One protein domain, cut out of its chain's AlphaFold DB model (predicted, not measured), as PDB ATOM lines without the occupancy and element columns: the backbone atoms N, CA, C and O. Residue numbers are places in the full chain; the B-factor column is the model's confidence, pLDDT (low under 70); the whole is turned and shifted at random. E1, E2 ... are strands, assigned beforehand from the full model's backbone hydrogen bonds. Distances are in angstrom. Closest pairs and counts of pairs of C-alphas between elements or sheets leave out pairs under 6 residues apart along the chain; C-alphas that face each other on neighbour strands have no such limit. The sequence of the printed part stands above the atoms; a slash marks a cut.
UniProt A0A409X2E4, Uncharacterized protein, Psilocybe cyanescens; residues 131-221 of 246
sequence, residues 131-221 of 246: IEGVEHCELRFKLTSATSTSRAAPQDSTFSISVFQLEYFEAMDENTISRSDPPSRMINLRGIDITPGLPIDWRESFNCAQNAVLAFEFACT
ATOM      1  N   ILE A 131     275.878 270.038 154.517       45.19
ATOM      2  CA  ILE A 131     274.721 269.429 155.163       45.19
ATOM      3  C   ILE A 131     275.067 269.211 156.646       45.19
ATOM      4  O   ILE A 131     275.807 268.285 156.984       45.19
ATOM      5  N   GLU A 132     274.527 270.040 157.543       46.88
ATOM      6  CA  GLU A 132     274.581 269.804 158.992       46.88
ATOM      7  C   GLU A 132     273.311 269.054 159.439       46.88
ATOM      8  O   GLU A 132     272.399 269.601 160.055       46.88
ATOM      9  N   GLY A 133     273.247 267.753 159.136       51.09
ATOM     10  CA  GLY A 133     272.140 266.879 159.550       51.09
ATOM     11  C   GLY A 133     271.055 266.673 158.489       51.09
ATOM     12  O   GLY A 133     271.144 267.163 157.373       51.09
ATOM     13  N   VAL A 134     270.041 265.865 158.816       60.59
ATOM     14  CA  VAL A 134     269.171 265.219 157.810       60.59
ATOM     15  C   VAL A 134     268.266 266.196 157.035       60.59
ATOM     16  O   VAL A 134     267.737 265.805 156.002       60.59
ATOM     17  N   GLU A 135     268.106 267.455 157.462       76.12
ATOM     18  CA  GLU A 135     267.195 268.421 156.810       76.12
ATOM     19  C   GLU A 135     267.625 269.899 156.948       76.12
ATOM     20  O   GLU A 135     266.833 270.801 156.662       76.12
ATOM     21  N   HIS A 136     268.837 270.190 157.435       85.00
ATOM     22  CA  HIS A 136     269.300 271.561 157.697       85.00
ATOM     23  C   HIS A 136     270.638 271.825 157.000       85.00
ATOM     24  O   HIS A 136     271.614 271.100 157.188       85.00
ATOM     25  N   CYS A 137     270.671 272.884 156.195       85.06
ATOM     26  CA  CYS A 137     271.868 273.379 155.531       85.06
ATOM     27  C   CYS A 137     272.271 274.724 156.136       85.06
ATOM     28  O   CYS A 137     271.415 275.534 156.501       85.06
ATOM     29  N   GLU A 138     273.575 274.982 156.194       87.75
ATOM     30  CA  GLU A 138     274.112 276.293 156.556       87.75
ATOM     31  C   GLU A 138     274.968 276.837 155.412       87.75
ATOM     32  O   GLU A 138     275.910 276.191 154.945       87.75
ATOM     33  N   LEU A 139     274.647 278.050 154.968       85.56
ATOM     34  CA  LEU A 139     275.437 278.789 153.995       85.56
ATOM     35  C   LEU A 139     276.315 279.788 154.738       85.56
ATOM     36  O   LEU A 139     275.810 280.647 155.458       85.56
ATOM     37  N   ARG A 140     277.633 279.668 154.564       87.50
ATOM     38  CA  ARG A 140     278.628 280.555 155.178       87.50
ATOM     39  C   ARG A 140     279.356 281.356 154.115       87.50
ATOM     40  O   ARG A 140     279.950 280.782 153.206       87.50
ATOM     41  N   PHE A 141     279.384 282.669 154.292       82.56
ATOM     42  CA  PHE A 141     280.162 283.575 153.463       82.56
ATOM     43  C   PHE A 141     281.099 284.395 154.322       82.56
ATOM     44  O   PHE A 141     280.681 285.071 155.260       82.56
ATOM     45  N   LYS A 142     282.380 284.359 153.958       83.56
ATOM     46  CA  LYS A 142     283.366 285.287 154.483       83.56
ATOM     47  C   LYS A 142     283.809 286.202 153.355       83.56
ATOM     48  O   LYS A 142     284.174 285.737 152.280       83.56
ATOM     49  N   LEU A 143     283.693 287.504 153.577       80.38
ATOM     50  CA  LEU A 143     284.085 288.529 152.616       80.38
ATOM     51  C   LEU A 143     285.084 289.444 153.314       80.38
ATOM     52  O   LEU A 143     284.853 289.883 154.439       80.38
ATOM     53  N   THR A 144     286.184 289.758 152.653       73.88
ATOM     54  CA  THR A 144     287.125 290.784 153.098       73.88
ATOM     55  C   THR A 144     286.969 291.962 152.163       73.88
ATOM     56  O   THR A 144     287.500 291.970 151.057       73.88
ATOM     57  N   SER A 145     286.202 292.965 152.587       66.94
ATOM     58  CA  SER A 145     286.082 294.180 151.791       66.94
ATOM     59  C   SER A 145     287.457 294.828 151.678       66.94
ATOM     60  O   SER A 145     288.034 295.229 152.690       66.94
ATOM     61  N   ALA A 146     287.959 294.989 150.453       63.59
ATOM     62  CA  ALA A 146     289.110 295.851 150.238       63.59
ATOM     63  C   ALA A 146     288.773 297.257 150.744       63.59
ATOM     64  O   ALA A 146     287.653 297.748 150.574       63.59
ATOM     65  N   THR A 147     289.739 297.891 151.399       57.44
ATOM     66  CA  THR A 147     289.675 299.314 151.691       57.44
ATOM     67  C   THR A 147     289.746 300.050 150.358       57.44
ATOM     68  O   THR A 147     290.790 300.064 149.709       57.44
ATOM     69  N   SER A 148     288.624 300.625 149.922       55.16
ATOM     70  CA  SER A 148     288.581 301.498 148.748       55.16
ATOM     71  C   SER A 148     289.604 302.618 148.944       55.16
ATOM     72  O   SER A 148     289.466 303.451 149.844       55.16
ATOM     73  N   THR A 149     290.670 302.617 148.148       53.81
ATOM     74  CA  THR A 149     291.696 303.669 148.159       53.81
ATOM     75  C   THR A 149     291.224 304.932 147.434       53.81
ATOM     76  O   THR A 149     291.910 305.959 147.480       53.81
ATOM     77  N   SER A 150     290.034 304.902 146.823       50.84
ATOM     78  CA  SER A 150     289.365 306.068 146.261       50.84
ATOM     79  C   SER A 150     289.064 307.132 147.324       50.84
ATOM     80  O   SER A 150     288.269 306.958 148.246       50.84
ATOM     81  N   ARG A 151     289.692 308.300 147.147       52.47
ATOM     82  CA  ARG A 151     289.594 309.513 147.983       52.47
ATOM     83  C   ARG A 151     288.204 310.172 148.035       52.47
ATOM     84  O   ARG A 151     288.090 311.227 148.654       52.47
ATOM     85  N   ALA A 152     287.188 309.627 147.365       53.72
ATOM     86  CA  ALA A 152     285.932 310.334 147.101       53.72
ATOM     87  C   ALA A 152     284.681 309.731 147.762       53.72
ATOM     88  O   ALA A 152     283.664 310.422 147.834       53.72
ATOM     89  N   ALA A 153     284.725 308.493 148.262       56.53
ATOM     90  CA  ALA A 153     283.578 307.899 148.948       56.53
ATOM     91  C   ALA A 153     283.644 308.184 150.461       56.53
ATOM     92  O   ALA A 153     284.707 308.009 151.067       56.53
ATOM     93  N   PRO A 154     282.545 308.621 151.105       60.59
ATOM     94  CA  PRO A 154     282.502 308.704 152.558       60.59
ATOM     95  C   PRO A 154     282.759 307.306 153.140       60.59
ATOM     96  O   PRO A 154     282.057 306.353 152.793       60.59
ATOM     97  N   GLN A 155     283.765 307.205 154.019       59.19
ATOM     98  CA  GLN A 155     284.223 305.955 154.649       59.19
ATOM     99  C   GLN A 155     283.115 305.190 155.401       59.19
ATOM    100  O   GLN A 155     283.282 304.008 155.668       59.19
ATOM    101  N   ASP A 156     281.969 305.826 155.661       66.19
ATOM    102  CA  ASP A 156     280.843 305.267 156.420       66.19
ATOM    103  C   ASP A 156     279.646 304.834 155.551       66.19
ATOM    104  O   ASP A 156     278.541 304.638 156.059       66.19
ATOM    105  N   SER A 157     279.808 304.713 154.231       81.00
ATOM    106  CA  SER A 157     278.700 304.295 153.359       81.00
ATOM    107  C   SER A 157     278.539 302.772 153.317       81.00
ATOM    108  O   SER A 157     279.023 302.094 152.416       81.00
ATOM    109  N   THR A 158     277.827 302.232 154.306       87.38
ATOM    110  CA  THR A 158     277.321 300.854 154.261       87.38
ATOM    111  C   THR A 158     276.347 300.684 153.088       87.38
ATOM    112  O   THR A 158     275.564 301.590 152.788       87.38
ATOM    113  N   PHE A 159     276.391 299.528 152.428       88.50
ATOM    114  CA  PHE A 159     275.423 299.129 151.402       88.50
ATOM    115  C   PHE A 159     274.987 297.678 151.606       88.50
ATOM    116  O   PHE A 159     275.749 296.872 152.138       88.50
ATOM    117  N   SER A 160     273.781 297.327 151.161       90.38
ATOM    118  CA  SER A 160     273.235 295.979 151.364       90.38
ATOM    119  C   SER A 160     273.205 295.148 150.074       90.38
ATOM    120  O   SER A 160     272.625 295.558 149.061       90.38
ATOM    121  N   ILE A 161     273.736 293.924 150.119       91.06
ATOM    122  CA  ILE A 161     273.539 292.895 149.082       91.06
ATOM    123  C   ILE A 161     272.518 291.861 149.552       91.06
ATOM    124  O   ILE A 161     272.459 291.548 150.728       91.06
ATOM    125  N   SER A 162     271.708 291.315 148.658       92.94
ATOM    126  CA  SER A 162     270.739 290.255 148.949       92.94
ATOM    127  C   SER A 162     271.213 288.919 148.384       92.94
ATOM    128  O   SER A 162     271.769 288.871 147.285       92.94
ATOM    129  N   VAL A 163     270.969 287.840 149.125       92.06
ATOM    130  CA  VAL A 163     271.267 286.460 148.724       92.06
ATOM    131  C   VAL A 163     269.979 285.781 148.279       92.06
ATOM    132  O   VAL A 163     269.054 285.607 149.072       92.06
ATOM    133  N   PHE A 164     269.927 285.361 147.022       90.31
ATOM    134  CA  PHE A 164     268.792 284.659 146.440       90.31
ATOM    135  C   PHE A 164     269.137 283.202 146.161       90.31
ATOM    136  O   PHE A 164     270.172 282.907 145.573       90.31
ATOM    137  N   GLN A 165     268.247 282.288 146.525       89.81
ATOM    138  CA  GLN A 165     268.246 280.931 146.001       89.81
ATOM    139  C   GLN A 165     267.655 280.944 144.590       89.81
ATOM    140  O   GLN A 165     266.595 281.533 144.359       89.81
ATOM    141  N   LEU A 166     268.336 280.289 143.658       86.69
ATOM    142  CA  LEU A 166     267.927 280.182 142.264       86.69
ATOM    143  C   LEU A 166     267.096 278.925 142.010       86.69
ATOM    144  O   LEU A 166     267.270 277.896 142.665       86.69
ATOM    145  N   GLU A 167     266.224 279.014 141.010       85.31
ATOM    146  CA  GLU A 167     265.471 277.890 140.463       85.31
ATOM    147  C   GLU A 167     266.416 277.047 139.618       85.31
ATOM    148  O   GLU A 167     266.651 277.307 138.437       85.31
ATOM    149  N   TYR A 168     267.044 276.069 140.261       69.56
ATOM    150  CA  TYR A 168     267.957 275.172 139.580       69.56
ATOM    151  C   TYR A 168     267.208 273.942 139.071       69.56
ATOM    152  O   TYR A 168     266.760 273.101 139.850       69.56
ATOM    153  N   PHE A 169     267.091 273.840 137.748       53.34
ATOM    154  CA  PHE A 169     266.626 272.645 137.059       53.34
ATOM    155  C   PHE A 169     267.841 271.919 136.489       53.34
ATOM    156  O   PHE A 169     268.381 272.339 135.472       53.34
ATOM    157  N   GLU A 170     268.217 270.815 137.135       56.50
ATOM    158  CA  GLU A 170     269.175 269.829 136.619       56.50
ATOM    159  C   GLU A 170     270.641 270.298 136.594       56.50
ATOM    160  O   GLU A 170     270.939 271.474 136.412       56.50
ATOM    161  N   ALA A 171     271.578 269.375 136.842       54.22
ATOM    162  CA  ALA A 171     273.011 269.661 136.801       54.22
ATOM    163  C   ALA A 171     273.350 270.298 135.448       54.22
ATOM    164  O   ALA A 171     273.357 269.596 134.443       54.22
ATOM    165  N   MET A 172     273.547 271.621 135.434       52.16
ATOM    166  CA  MET A 172     273.866 272.427 134.269       52.16
ATOM    167  C   MET A 172     274.987 271.733 133.506       52.16
ATOM    168  O   MET A 172     276.149 271.779 133.909       52.16
ATOM    169  N   ASP A 173     274.613 271.073 132.414       53.41
ATOM    170  CA  ASP A 173     275.549 270.632 131.397       53.41
ATOM    171  C   ASP A 173     276.320 271.885 130.983       53.41
ATOM    172  O   ASP A 173     275.699 272.879 130.591       53.41
ATOM    173  N   GLU A 174     277.648 271.869 131.111       57.12
ATOM    174  CA  GLU A 174     278.520 273.013 130.810       57.12
ATOM    175  C   GLU A 174     278.232 273.599 129.417       57.12
ATOM    176  O   GLU A 174     278.399 274.796 129.191       57.12
ATOM    177  N   ASN A 175     277.692 272.785 128.505       55.81
ATOM    178  CA  ASN A 175     277.297 273.190 127.158       55.81
ATOM    179  C   ASN A 175     275.988 274.014 127.107       55.81
ATOM    180  O   ASN A 175     275.800 274.839 126.208       55.81
ATOM    181  N   THR A 176     275.083 273.834 128.075       52.72
ATOM    182  CA  THR A 176     273.792 274.550 128.187       52.72
ATOM    183  C   THR A 176     273.877 275.870 128.955       52.72
ATOM    184  O   THR A 176     273.003 276.726 128.810       52.72
ATOM    185  N   ILE A 177     274.970 276.075 129.695       54.38
ATOM    186  CA  ILE A 177     275.325 277.319 130.395       54.38
ATOM    187  C   ILE A 177     275.541 278.491 129.415       54.38
ATOM    188  O   ILE A 177     275.551 279.646 129.811       54.38
ATOM    189  N   SER A 178     275.632 278.226 128.111       55.59
ATOM    190  CA  SER A 178     275.675 279.256 127.064       55.59
ATOM    191  C   SER A 178     274.358 280.032 126.868       55.59
ATOM    192  O   SER A 178     274.299 280.935 126.031       55.59
ATOM    193  N   ARG A 179     273.285 279.709 127.611       55.91
ATOM    194  CA  ARG A 179     272.022 280.456 127.551       55.91
ATOM    195  C   ARG A 179     272.154 281.827 128.211       55.91
ATOM    196  O   ARG A 179     272.456 281.956 129.385       55.91
ATOM    197  N   SER A 180     271.828 282.846 127.429       60.06
ATOM    198  CA  SER A 180     271.928 284.280 127.715       60.06
ATOM    199  C   SER A 180     271.088 284.814 128.881       60.06
ATOM    200  O   SER A 180     271.242 285.987 129.224       60.06
ATOM    201  N   ASP A 181     270.208 284.002 129.467       71.06
ATOM    202  CA  ASP A 181     269.270 284.451 130.493       71.06
ATOM    203  C   ASP A 181     269.650 283.871 131.865       71.06
ATOM    204  O   ASP A 181     269.814 282.653 131.990       71.06
ATOM    205  N   PRO A 182     269.779 284.712 132.906       72.25
ATOM    206  CA  PRO A 182     270.049 284.235 134.254       72.25
ATOM    207  C   PRO A 182     268.875 283.382 134.774       72.25
ATOM    208  O   PRO A 182     267.719 283.672 134.446       72.25
ATOM    209  N   PRO A 183     269.138 282.353 135.606       78.44
ATOM    210  CA  PRO A 183     268.082 281.569 136.244       78.44
ATOM    211  C   PRO A 183     267.125 282.444 137.065       78.44
ATOM    212  O   PRO A 183     267.522 283.472 137.618       78.44
ATOM    213  N   SER A 184     265.866 282.022 137.187       87.25
ATOM    214  CA  SER A 184     264.872 282.685 138.035       87.25
ATOM    215  C   SER A 184     265.265 282.613 139.513       87.25
ATOM    216  O   SER A 184     265.769 281.603 140.002       87.25
ATOM    217  N   ARG A 185     264.994 283.689 140.256       90.00
ATOM    218  CA  ARG A 185     265.137 283.728 141.718       90.00
ATOM    219  C   ARG A 185     263.910 283.076 142.356       90.00
ATOM    220  O   ARG A 185     262.793 283.507 142.088       90.00
ATOM    221  N   MET A 186     264.115 282.077 143.214       90.31
ATOM    222  CA  MET A 186     263.042 281.416 143.968       90.31
ATOM    223  C   MET A 186     262.777 282.091 145.312       90.31
ATOM    224  O   MET A 186     261.639 282.429 145.626       90.31
ATOM    225  N   ILE A 187     263.820 282.237 146.132       91.75
ATOM    226  CA  ILE A 187     263.702 282.647 147.537       91.75
ATOM    227  C   ILE A 187     264.776 283.688 147.829       91.75
ATOM    228  O   ILE A 187     265.935 283.485 147.485       91.75
ATOM    229  N   ASN A 188     264.408 284.793 148.475       93.62
ATOM    230  CA  ASN A 188     265.381 285.686 149.100       93.62
ATOM    231  C   ASN A 188     265.694 285.138 150.492       93.62
ATOM    232  O   ASN A 188     264.802 285.101 151.339       93.62
ATOM    233  N   LEU A 189     266.929 284.688 150.707       91.88
ATOM    234  CA  LEU A 189     267.365 284.208 152.011       91.88
ATOM    235  C   LEU A 189     267.525 285.389 152.967       91.88
ATOM    236  O   LEU A 189     266.847 285.455 153.990       91.88
ATOM    237  N   ARG A 190     268.418 286.332 152.633       93.69
ATOM    238  CA  ARG A 190     268.679 287.505 153.472       93.69
ATOM    239  C   ARG A 190     269.525 288.573 152.789       93.69
ATOM    240  O   ARG A 190     270.285 288.289 151.866       93.69
ATOM    241  N   GLY A 191     269.439 289.786 153.334       91.81
ATOM    242  CA  GLY A 191     270.403 290.858 153.106       91.81
ATOM    243  C   GLY A 191     271.689 290.696 153.928       91.81
ATOM    244  O   GLY A 191     271.667 290.168 155.043       91.81
ATOM    245  N   ILE A 192     272.797 291.180 153.379       91.94
ATOM    246  CA  ILE A 192     274.114 291.309 153.994       91.94
ATOM    247  C   ILE A 192     274.503 292.778 153.896       91.94
ATOM    248  O   ILE A 192     274.619 293.314 152.793       91.94
ATOM    249  N   ASP A 193     274.732 293.403 155.043       91.81
ATOM    250  CA  ASP A 193     275.233 294.769 155.103       91.81
ATOM    251  C   ASP A 193     276.757 294.754 154.995       91.81
ATOM    252  O   ASP A 193     277.454 294.113 155.784       91.81
ATOM    253  N   ILE A 194     277.270 295.444 153.981       87.81
ATOM    254  CA  ILE A 194     278.692 295.551 153.684       87.81
ATOM    255  C   ILE A 194     279.174 296.922 154.124       87.81
ATOM    256  O   ILE A 194     278.786 297.946 153.560       87.81
ATOM    257  N   THR A 195     280.062 296.927 155.115       88.00
ATOM    258  CA  THR A 195     280.803 298.120 155.523       88.00
ATOM    259  C   THR A 195     282.223 298.029 154.962       88.00
ATOM    260  O   THR A 195     282.944 297.083 155.302       88.00
ATOM    261  N   PRO A 196     282.646 298.980 154.110       83.38
ATOM    262  CA  PRO A 196     283.971 298.960 153.505       83.38
ATOM    263  C   PRO A 196     285.106 298.842 154.529       83.38
ATOM    264  O   PRO A 196     285.100 299.492 155.571       83.38
ATOM    265  N   GLY A 197     286.098 298.004 154.228       80.81
ATOM    266  CA  GLY A 197     287.270 297.786 155.083       80.81
ATOM    267  C   GLY A 197     287.034 296.925 156.330       80.81
ATOM    268  O   GLY A 197     287.996 296.649 157.049       80.81
ATOM    269  N   LEU A 198     285.803 296.467 156.586       84.94
ATOM    270  CA  LEU A 198     285.519 295.495 157.641       84.94
ATOM    271  C   LEU A 198     285.364 294.080 157.061       84.94
ATOM    272  O   LEU A 198     284.749 293.905 156.004       84.94
ATOM    273  N   PRO A 199     285.911 293.050 157.734       86.50
ATOM    274  CA  PRO A 199     285.638 291.670 157.375       86.50
ATOM    275  C   PRO A 199     284.186 291.318 157.709       86.50
ATOM    276  O   PRO A 199     283.645 291.729 158.737       86.50
ATOM    277  N   ILE A 200     283.577 290.512 156.852       86.06
ATOM    278  CA  ILE A 200     282.201 290.040 156.977       86.06
ATOM    279  C   ILE A 200     282.252 288.531 157.172       86.06
ATOM    280  O   ILE A 200     282.865 287.832 156.371       86.06
ATOM    281  N   ASP A 201     281.602 288.037 158.223       88.69
ATOM    282  CA  ASP A 201     281.311 286.615 158.448       88.69
ATOM    283  C   ASP A 201     279.790 286.481 158.533       88.69
ATOM    284  O   ASP A 201     279.181 286.752 159.570       88.69
ATOM    285  N   TRP A 202     279.172 286.160 157.400       90.44
ATOM    286  CA  TRP A 202     277.732 285.996 157.270       90.44
ATOM    287  C   TRP A 202     277.372 284.517 157.208       90.44
ATOM    288  O   TRP A 202     278.063 283.713 156.574       90.44
ATOM    289  N   ARG A 203     276.273 284.158 157.871       91.56
ATOM    290  CA  ARG A 203     275.789 282.782 157.966       91.56
ATOM    291  C   ARG A 203     274.276 282.774 157.933       91.56
ATOM    292  O   ARG A 203     273.658 283.589 158.615       91.56
ATOM    293  N   GLU A 204     273.707 281.831 157.198       91.81
ATOM    294  CA  GLU A 204     272.262 281.638 157.145       91.81
ATOM    295  C   GLU A 204     271.918 280.156 157.094       91.81
ATOM    296  O   GLU A 204     272.502 279.387 156.324       91.81
ATOM    297  N   SER A 205     270.960 279.765 157.931       90.12
ATOM    298  CA  SER A 205     270.473 278.395 158.030       90.12
ATOM    299  C   SER A 205     269.127 278.276 157.329       90.12
ATOM    300  O   SER A 205     268.248 279.115 157.509       90.12
ATOM    301  N   PHE A 206     268.942 277.218 156.550       88.06
ATOM    302  CA  PHE A 206     267.699 276.967 155.826       88.06
ATOM    303  C   PHE A 206     267.465 275.464 155.649       88.06
ATOM    304  O   PHE A 206     268.378 274.645 155.778       88.06
ATOM    305  N   ASN A 207     266.218 275.097 155.362       88.31
ATOM    306  CA  ASN A 207     265.839 273.701 155.164       88.31
ATOM    307  C   ASN A 207     266.234 273.231 153.763       88.31
ATOM    308  O   ASN A 207     265.969 273.916 152.773       88.31
ATOM    309  N   CYS A 208     266.821 272.044 153.672       85.00
ATOM    310  CA  CYS A 208     267.255 271.450 152.412       85.00
ATOM    311  C   CYS A 208     267.035 269.936 152.426       85.00
ATOM    312  O   CYS A 208     267.085 269.299 153.478       85.00
ATOM    313  N   ALA A 209     266.793 269.350 151.251       82.62
ATOM    314  CA  ALA A 209     266.764 267.898 151.116       82.62
ATOM    315  C   ALA A 209     268.192 267.330 151.109       82.62
ATOM    316  O   ALA A 209     269.133 267.973 150.637       82.62
ATOM    317  N   GLN A 210     268.350 266.098 151.592       77.69
ATOM    318  CA  GLN A 210     269.633 265.403 151.544       77.69
ATOM    319  C   GLN A 210     270.110 265.253 150.089       77.69
ATOM    320  O   GLN A 210     269.341 264.843 149.219       77.69
ATOM    321  N   ASN A 211     271.386 265.561 149.833       71.62
ATOM    322  CA  ASN A 211     272.003 265.555 148.499       71.62
ATOM    323  C   ASN A 211     271.365 266.535 147.493       71.62
ATOM    324  O   ASN A 211     271.520 266.357 146.283       71.62
ATOM    325  N   ALA A 212     270.639 267.555 147.961       76.06
ATOM    326  CA  ALA A 212     270.150 268.608 147.082       76.06
ATOM    327  C   ALA A 212     271.316 269.457 146.559       76.06
ATOM    328  O   ALA A 212     272.154 269.926 147.328       76.06
ATOM    329  N   VAL A 213     271.330 269.695 145.248       77.19
ATOM    330  CA  VAL A 213     272.205 270.693 144.629       77.19
ATOM    331  C   VAL A 213     271.464 272.022 144.638       77.19
ATOM    332  O   VAL A 213     270.363 272.125 144.098       77.19
ATOM    333  N   LEU A 214     272.058 273.028 145.270       82.81
ATOM    334  CA  LEU A 214     271.466 274.351 145.427       82.81
ATOM    335  C   LEU A 214     272.338 275.390 144.732       82.81
ATOM    336  O   LEU A 214     273.563 275.305 144.762       82.81
ATOM    337  N   ALA A 215     271.696 276.382 144.125       83.19
ATOM    338  CA  ALA A 215     272.370 277.490 143.472       83.19
ATOM    339  C   ALA A 215     271.938 278.806 144.118       83.19
ATOM    340  O   ALA A 215     270.760 279.000 144.424       83.19
ATOM    341  N   PHE A 216     272.900 279.709 144.305       86.88
ATOM    342  CA  PHE A 216     272.679 281.004 144.935       86.88
ATOM    343  C   PHE A 216     273.220 282.136 144.064       86.88
ATOM    344  O   PHE A 216     274.270 282.010 143.431       86.88
ATOM    345  N   GLU A 217     272.503 283.254 144.058       86.12
ATOM    346  CA  GLU A 217     272.885 284.511 143.426       86.12
ATOM    347  C   GLU A 217     273.007 285.595 144.495       86.12
ATOM    348  O   GLU A 217     272.166 285.713 145.383       86.12
ATOM    349  N   PHE A 218     274.032 286.429 144.365       88.44
ATOM    350  CA  PHE A 218     274.111 287.687 145.090       88.44
ATOM    351  C   PHE A 218     273.659 288.810 144.177       88.44
ATOM    352  O   PHE A 218     274.086 288.882 143.027       88.44
ATOM    353  N   ALA A 219     272.836 289.708 144.695       89.12
ATOM    354  CA  ALA A 219     272.403 290.875 143.949       89.12
ATOM    355  C   ALA A 219     272.387 292.108 144.840       89.12
ATOM    356  O   ALA A 219     272.150 292.022 146.042       89.12
ATOM    357  N   CYS A 220     272.607 293.273 144.246       89.38
ATOM    358  CA  CYS A 220     272.411 294.533 144.946       89.38
ATOM    359  C   CYS A 220     270.942 294.687 145.343       89.38
ATOM    360  O   CYS A 220     270.041 294.339 144.574       89.38
ATOM    361  N   THR A 221     270.703 295.211 146.540       88.62
ATOM    362  CA  THR A 221     269.345 295.553 146.973       88.62
ATOM    363  C   THR A 221     268.806 296.678 146.084       88.62
ATOM    364  O   THR A 221     269.559 297.568 145.697       88.62
TER     365      THR A 221
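AT A GLANCE: This is residues 131 to 221 of the 246 residues of an uncharacterized protein of Psilocybe cyanescens (UniProt A0A409X2E4). Two antiparallel sheets stand face to face as a loose sandwich: the pair E1 and E4 covers a strongly twisted sheet ordered E3, E2, E5, and residues 172 to 181 stick out. The printed part has 91 residues, strands E1 to E5 in order and no named helix; it is all strand, with under half of the residues in named elements. It is loose, with a radius of gyration of the C-alphas of 16.4 A, spanning 46 by 35 by 19 A.

IN THESE COORDINATES: E1, residues 136 to 144, runs 26.6 A from C-alpha 136 at (269.300, 271.561, 157.697). E2 is residues 159 to 166, 22.3 A; E3, residues 185 to 194, 21.6 A, bends by 62 degrees at residue 189. E4 is residues 199 to 207, 26.8 A; E5, residues 216 to 220, 13.5 A, ends at (272.411, 294.533, 144.946).

HOW THE PARTS SIT: E1 and E4 are antiparallel at 165 degrees, N 139 and O 204 2.9 A apart. E2 and E3 form a hairpin at 156 degrees, N 161 and O 192 2.9 A apart. E2 and E5 are antiparallel, N 162 and O 219 2.7 A apart. Between the sheets, the closest C-alphas of E3 and E4, Ile 192 and Trp 202, are 7.2 A apart.

THE WHOLE: The printed part has no cut. Links E1 to E2 and E2 to E3 are long. pLDDT is under 70 at residues 131 to 134, 145 to 156 and 168 to 180.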